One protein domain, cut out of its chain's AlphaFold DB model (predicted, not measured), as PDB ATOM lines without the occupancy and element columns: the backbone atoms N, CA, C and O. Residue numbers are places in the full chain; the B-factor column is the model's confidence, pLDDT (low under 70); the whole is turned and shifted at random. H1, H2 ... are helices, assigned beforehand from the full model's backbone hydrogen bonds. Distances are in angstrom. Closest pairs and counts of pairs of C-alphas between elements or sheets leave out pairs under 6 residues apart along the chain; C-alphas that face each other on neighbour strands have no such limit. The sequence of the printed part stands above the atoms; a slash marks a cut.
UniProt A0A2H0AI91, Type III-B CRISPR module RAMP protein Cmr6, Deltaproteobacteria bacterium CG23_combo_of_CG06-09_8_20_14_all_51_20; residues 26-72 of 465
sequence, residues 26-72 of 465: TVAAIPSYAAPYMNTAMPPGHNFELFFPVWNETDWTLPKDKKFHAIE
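Overview. This is residues 26 to 72 of the 465 residues of the protein "Type III-B CRISPR module RAMP protein Cmr6" of Deltaproteobacteria bacterium CG23_combo_of_CG06-09_8_20_14_all_51_20 (UniProt A0A2H0AI91). This is a domain of little regular structure: two short helices, H1 and H2, sit close to each other at one side of two long loops, residues 26 to 43 and 51 to 66. A short antiparallel pairing of residues 26 to 27 with 55 to 56 ties the loops together, and residues 32 to 37 stick out. The printed part has 47 residues, two named helices in the order H1, H2 and no named strand; the class is all helix, with 13 residues in named elements. It is compact, with a radius of gyration of the C-alphas of 10.7 A, and spans 27 by 21 by 14 A.

Arrangement. Start at H1, residues 44 to 50, and look across to H2, residues 67 to 72: they are close but not clearly touching, the closest C-alphas being those of Phe 48 and Ile 71, 7.3 A apart. They run opposite ways at a steep tilt of 40 degrees. In H1 and H2 every O i to N i+4 pair is within hydrogen-bond range.

Along the chain. Find C-alpha 44 at (-15.360, 6.390, 23.559); from there H1 runs 9.9 A to C-alpha 50. H2 runs 9.0 A from C-alpha 67 to C-alpha 72 at (-15.519, 13.621, 16.490).

Size, cuts and confidence. The C-alphas farthest apart, of Tyr 33 and Asp 65, are 29.6 A apart. The printed part has no cut, and the link from H1 to H2 is long, with 16 residues. Look at residues 39 to 40 for pLDDT under 70; the mean of the printed part is 84.8.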
ATOM      1  N   THR A  26      -9.739  23.979  21.918       82.44
ATOM      2  CA  THR A  26     -10.611  23.330  22.925       82.44
ATOM      3  C   THR A  26      -9.936  22.145  23.577       82.44
ATOM      4  O   THR A  26      -9.385  21.280  22.889       82.44
ATOM      5  N   VAL A  27     -10.035  22.111  24.900       87.00
ATOM      6  CA  VAL A  27      -9.337  21.184  25.780       87.00
ATOM      7  C   VAL A  27     -10.328  20.352  26.589       87.00
ATOM      8  O   VAL A  27     -11.489  20.723  26.777       87.00
ATOM      9  N   ALA A  28      -9.866  19.196  27.056       88.69
ATOM     10  CA  ALA A  28     -10.575  18.402  28.047       88.69
ATOM     11  C   ALA A  28     -10.161  18.845  29.456       88.69
ATOM     12  O   ALA A  28      -9.002  19.188  29.693       88.69
ATOM     13  N   ALA A  29     -11.099  18.808  30.401       87.50
ATOM     14  CA  ALA A  29     -10.813  19.061  31.810       87.50
ATOM     15  C   ALA A  29     -10.146  17.823  32.430       87.50
ATOM     16  O   ALA A  29     -10.811  16.940  32.968       87.50
ATOM     17  N   ILE A  30      -8.823  17.734  32.300       86.62
ATOM     18  CA  ILE A  30      -8.040  16.577  32.737       86.62
ATOM     19  C   ILE A  30      -7.313  16.920  34.044       86.62
ATOM     20  O   ILE A  30      -6.531  17.873  34.072       86.62
ATOM     21  N   PRO A  31      -7.499  16.141  35.124       86.25
ATOM     22  CA  PRO A  31      -6.684  16.286  36.325       86.25
ATOM     23  C   PRO A  31      -5.191  16.101  36.023       86.25
ATOM     24  O   PRO A  31      -4.811  15.217  35.258       86.25
ATOM     25  N   SER A  32      -4.319  16.875  36.672       86.06
ATOM     26  CA  SER A  32      -2.868  16.849  36.410       86.06
ATOM     27  C   SER A  32      -2.238  15.457  36.542       86.06
ATOM     28  O   SER A  32      -1.339  15.116  35.778       86.06
ATOM     29  N   TYR A  33      -2.743  14.626  37.458       86.56
ATOM     30  CA  TYR A  33      -2.285  13.245  37.635       86.56
ATOM     31  C   TYR A  33      -2.689  12.310  36.482       86.56
ATOM     32  O   TYR A  33      -2.043  11.286  36.281       86.56
ATOM     33  N   ALA A  34      -3.753  12.636  35.741       83.69
ATOM     34  CA  ALA A  34      -4.275  11.840  34.631       83.69
ATOM     35  C   ALA A  34      -3.672  12.253  33.278       83.69
ATOM     36  O   ALA A  34      -3.600  11.433  32.366       83.69
ATOM     37  N   ALA A  35      -3.186  13.494  33.157       82.75
ATOM     38  CA  ALA A  35      -2.619  14.047  31.926       82.75
ATOM     39  C   ALA A  35      -1.550  13.163  31.241       82.75
ATOM     40  O   ALA A  35      -1.627  13.018  30.021       82.75
ATOM     41  N   PRO A  36      -0.616  12.500  31.961       82.31
ATOM     42  CA  PRO A  36       0.370  11.618  31.328       82.31
ATOM     43  C   PRO A  36      -0.242  10.406  30.609       82.31
ATOM     44  O   PRO A  36       0.372   9.858  29.698       82.31
ATOM     45  N   TYR A  37      -1.449   9.994  31.003       76.06
ATOM     46  CA  TYR A  37      -2.135   8.814  30.475       76.06
ATOM     47  C   TYR A  37      -3.117   9.151  29.343       76.06
ATOM     48  O   TYR A  37      -3.628   8.244  28.695       76.06
ATOM     49  N   MET A  38      -3.362  10.431  29.047       73.56
ATOM     50  CA  MET A  38      -4.352  10.850  28.040       73.56
ATOM     51  C   MET A  38      -3.943  10.564  26.592       73.56
ATOM     52  O   MET A  38      -4.798  10.528  25.714       73.56
ATOM     53  N   ASN A  39      -2.654  10.322  26.339       61.22
ATOM     54  CA  ASN A  39      -2.162   9.872  25.032       61.22
ATOM     55  C   ASN A  39      -2.388   8.368  24.797       61.22
ATOM     56  O   ASN A  39      -1.945   7.832  23.782       61.22
ATOM     57  N   THR A  40      -3.034   7.672  25.739       62.03
ATOM     58  CA  THR A  40      -3.406   6.270  25.572       62.03
ATOM     59  C   THR A  40      -4.770   6.146  24.903       62.03
ATOM     60  O   THR A  40      -5.663   6.972  25.069       62.03
ATOM     61  N   ALA A  41      -4.904   5.083  24.124       70.25
ATOM     62  CA  ALA A  41      -6.141   4.564  23.576       70.25
ATOM     63  C   ALA A  41      -7.270   4.488  24.630       70.25
ATOM     64  O   ALA A  41      -7.329   3.540  25.417       70.25
ATOM     65  N   MET A  42      -8.172   5.473  24.655       81.00
ATOM     66  CA  MET A  42      -9.307   5.493  25.582       81.00
ATOM     67  C   MET A  42     -10.610   5.080  24.890       81.00
ATOM     68  O   MET A  42     -10.897   5.561  23.792       81.00
ATOM     69  N   PRO A  43     -11.446   4.250  25.544       89.31
ATOM     70  CA  PRO A  43     -12.782   3.939  25.054       89.31
ATOM     71  C   PRO A  43     -13.640   5.202  24.875       89.31
ATOM     72  O   PRO A  43     -13.505   6.152  25.660       89.31
ATOM     73  N   PRO A  44     -14.582   5.205  23.915       91.31
ATOM     74  CA  PRO A  44     -15.360   6.390  23.559       91.31
ATOM     75  C   PRO A  44     -16.134   6.973  24.745       91.31
ATOM     76  O   PRO A  44     -16.211   8.188  24.888       91.31
ATOM     77  N   GLY A  45     -16.629   6.136  25.659       92.62
ATOM     78  CA  GLY A  45     -17.341   6.604  26.847       92.62
ATOM     79  C   GLY A  45     -16.483   7.412  27.817       92.62
ATOM     80  O   GLY A  45     -16.986   8.355  28.413       92.62
ATOM     81  N   HIS A  46     -15.184   7.125  27.935       90.50
ATOM     82  CA  HIS A  46     -14.290   7.945  28.761       90.50
ATOM     83  C   HIS A  46     -14.062   9.314  28.114       90.50
ATOM     84  O   HIS A  46     -14.159  10.339  28.786       90.50
ATOM     85  N   ASN A  47     -13.834   9.341  26.797       89.56
ATOM     86  CA  ASN A  47     -13.673  10.586  26.044       89.56
ATOM     87  C   ASN A  47     -14.960  11.407  25.968       89.56
ATOM     88  O   ASN A  47     -14.895  12.623  25.831       89.56
ATOM     89  N   PHE A  48     -16.126  10.768  25.988       91.69
ATOM     90  CA  PHE A  48     -17.411  11.451  25.906       91.69
ATOM     91  C   PHE A  48     -17.902  11.897  27.284       91.69
ATOM     92  O   PHE A  48     -18.239  13.055  27.452       91.69
ATOM     93  N   GLU A  49     -17.908  11.026  28.295       91.19
ATOM     94  CA  GLU A  49     -18.494  11.358  29.601       91.19
ATOM     95  C   GLU A  49     -17.526  12.084  30.545       91.19
ATOM     96  O   GLU A  49     -17.964  12.921  31.332       91.19
ATOM     97  N   LEU A  50     -16.228  11.758  30.513       89.06
ATOM     98  CA  LEU A  50     -15.260  12.237  31.512       89.06
ATOM     99  C   LEU A  50     -14.308  13.291  30.951       89.06
ATOM    100  O   LEU A  50     -14.067  14.314  31.586       89.06
ATOM    101  N   PHE A  51     -13.773  13.049  29.756       89.31
ATOM    102  CA  PHE A  51     -12.718  13.866  29.159       89.31
ATOM    103  C   PHE A  51     -13.175  14.568  27.882       89.31
ATOM    104  O   PHE A  51     -12.409  14.702  26.930       89.31
ATOM    105  N   PHE A  52     -14.428  15.031  27.864       91.00
ATOM    106  CA  PHE A  52     -15.009  15.677  26.693       91.00
ATOM    107  C   PHE A  52     -14.223  16.942  26.308       91.00
ATOM    108  O   PHE A  52     -14.172  17.894  27.098       91.00
ATOM    109  N   PRO A  53     -13.595  16.992  25.115       89.25
ATOM    110  CA  PRO A  53     -12.618  18.026  24.795       89.25
ATOM    111  C   PRO A  53     -13.285  19.284  24.225       89.25
ATOM    112  O   PRO A  53     -12.980  19.711  23.116       89.25
ATOM    113  N   VAL A  54     -14.239  19.872  24.947       90.56
ATOM    114  CA  VAL A  54     -15.074  20.970  24.428       90.56
ATOM    115  C   VAL A  54     -14.749  22.335  25.029       90.56
ATOM    116  O   VAL A  54     -15.193  23.342  24.493       90.56
ATOM    117  N   TRP A  55     -13.986  22.405  26.116       90.81
ATOM    118  CA  TRP A  55     -13.836  23.630  26.903       90.81
ATOM    119  C   TRP A  55     -12.833  24.599  26.283       90.81
ATOM    120  O   TRP A  55     -11.790  24.180  25.784       90.81
ATOM    121  N   ASN A  56     -13.118  25.900  26.340       89.12
ATOM    122  CA  ASN A  56     -12.131  26.923  26.001       89.12
ATOM    123  C   ASN A  56     -10.984  26.902  27.024       89.12
ATOM    124  O   ASN A  56     -11.216  26.958  28.227       89.12
ATOM    125  N   GLU A  57      -9.742  26.857  26.546       85.69
ATOM    126  CA  GLU A  57      -8.553  26.719  27.402       85.69
ATOM    127  C   GLU A  57      -8.342  27.908  28.353       85.69
ATOM    128  O   GLU A  57      -7.832  27.748  29.458       85.69
ATOM    129  N   THR A  58      -8.751  29.108  27.938       86.19
ATOM    130  CA  THR A  58      -8.490  30.346  28.681       86.19
ATOM    131  C   THR A  58      -9.453  30.591  29.837       86.19
ATOM    132  O   THR A  58      -9.058  31.194  30.829       86.19
ATOM    133  N   ASP A  59     -10.716  30.181  29.707       88.69
ATOM    134  CA  ASP A  59     -11.790  30.556  30.638       88.69
ATOM    135  C   ASP A  59     -12.737  29.405  31.012       88.69
ATOM    136  O   ASP A  59     -13.679  29.618  31.773       88.69
ATOM    137  N   TRP A  60     -12.496  28.191  30.502       88.19
ATOM    138  CA  TRP A  60     -13.314  26.998  30.740       88.19
ATOM    139  C   TRP A  60     -14.793  27.162  30.368       88.19
ATOM    140  O   TRP A  60     -15.658  26.448  30.873       88.19
ATOM    141  N   THR A  61     -15.105  28.081  29.455       89.38
ATOM    142  CA  THR A  61     -16.466  28.252  28.940       89.38
ATOM    143  C   THR A  61     -16.776  27.251  27.827       89.38
ATOM    144  O   THR A  61     -15.874  26.705  27.185       89.38
ATOM    145  N   LEU A  62     -18.070  26.996  27.598       86.38
ATOM    146  CA  LEU A  62     -18.552  26.111  26.536       86.38
ATOM    147  C   LEU A  62     -18.744  26.895  25.216       86.38
ATOM    148  O   LEU A  62     -19.710  27.658  25.100       86.38
ATOM    149  N   PRO A  63     -17.883  26.709  24.200       83.88
ATOM    150  CA  PRO A  63     -18.059  27.307  22.882       83.88
ATOM    151  C   PRO A  63     -19.266  26.699  22.154       83.88
ATOM    152  O   PRO A  63     -19.471  25.483  22.141       83.88
ATOM    153  N   LYS A  64     -20.071  27.547  21.507       75.69
ATOM    154  CA  LYS A  64     -21.288  27.113  20.794       75.69
ATOM    155  C   LYS A  64     -20.990  26.416  19.463       75.69
ATOM    156  O   LYS A  64     -21.747  25.545  19.054       75.69
ATOM    157  N   ASP A  65     -19.899  26.784  18.805       79.44
ATOM    158  CA  ASP A  65     -19.529  26.404  17.437       79.44
ATOM    159  C   ASP A  65     -18.572  25.204  17.354       79.44
ATOM    160  O   ASP A  65     -18.379  24.641  16.279       79.44
ATOM    161  N   LYS A  66     -17.997  24.766  18.480       80.81
ATOM    162  CA  LYS A  66     -16.973  23.701  18.510       80.81
ATOM    163  C   LYS A  66     -17.474  22.344  19.010       80.81
ATOM    164  O   LYS A  66     -16.691  21.399  19.109       80.81
ATOM    165  N   LYS A  67     -18.775  22.222  19.295       82.75
ATOM    166  CA  LYS A  67     -19.403  20.982  19.782       82.75
ATOM    167  C   LYS A  67     -19.172  19.792  18.833       82.75
ATOM    168  O   LYS A  67     -18.858  18.704  19.307       82.75
ATOM    169  N   PHE A  68     -19.216  20.014  17.516       82.44
ATOM    170  CA  PHE A  68     -19.002  18.966  16.506       82.44
ATOM    171  C   PHE A  68     -17.618  18.318  16.599       82.44
ATOM    172  O   PHE A  68     -17.496  17.104  16.745       82.44
ATOM    173  N   HIS A  69     -16.569  19.142  16.585       83.56
ATOM    174  CA  HIS A  69     -15.185  18.673  16.666       83.56
ATOM    175  C   HIS A  69     -14.860  18.010  18.010       83.56
ATOM    176  O   HIS A  69     -13.917  17.224  18.109       83.56
ATOM    177  N   ALA A  70     -15.607  18.325  19.072       86.69
ATOM    178  CA  ALA A  70     -15.494  17.608  20.335       86.69
ATOM    179  C   ALA A  70     -16.095  16.194  20.239       86.69
ATOM    180  O   ALA A  70     -15.456  15.252  20.692       86.69
ATOM    181  N   ILE A  71     -17.253  16.020  19.584       88.25
ATOM    182  CA  ILE A  71     -17.864  14.694  19.351       88.25
ATOM    183  C   ILE A  71     -16.954  13.804  18.498       88.25
ATOM    184  O   ILE A  71     -16.720  12.650  18.853       88.25
ATOM    185  N   GLU A  72     -16.416  14.344  17.404       86.25
ATOM    186  CA  GLU A  72     -15.519  13.621  16.490       86.25
ATOM    187  C   GLU A  72     -14.274  13.076  17.210       86.25
ATOM    188  O   GLU A  72     -13.798  11.984  16.919       86.25
TER     189      GLU A  72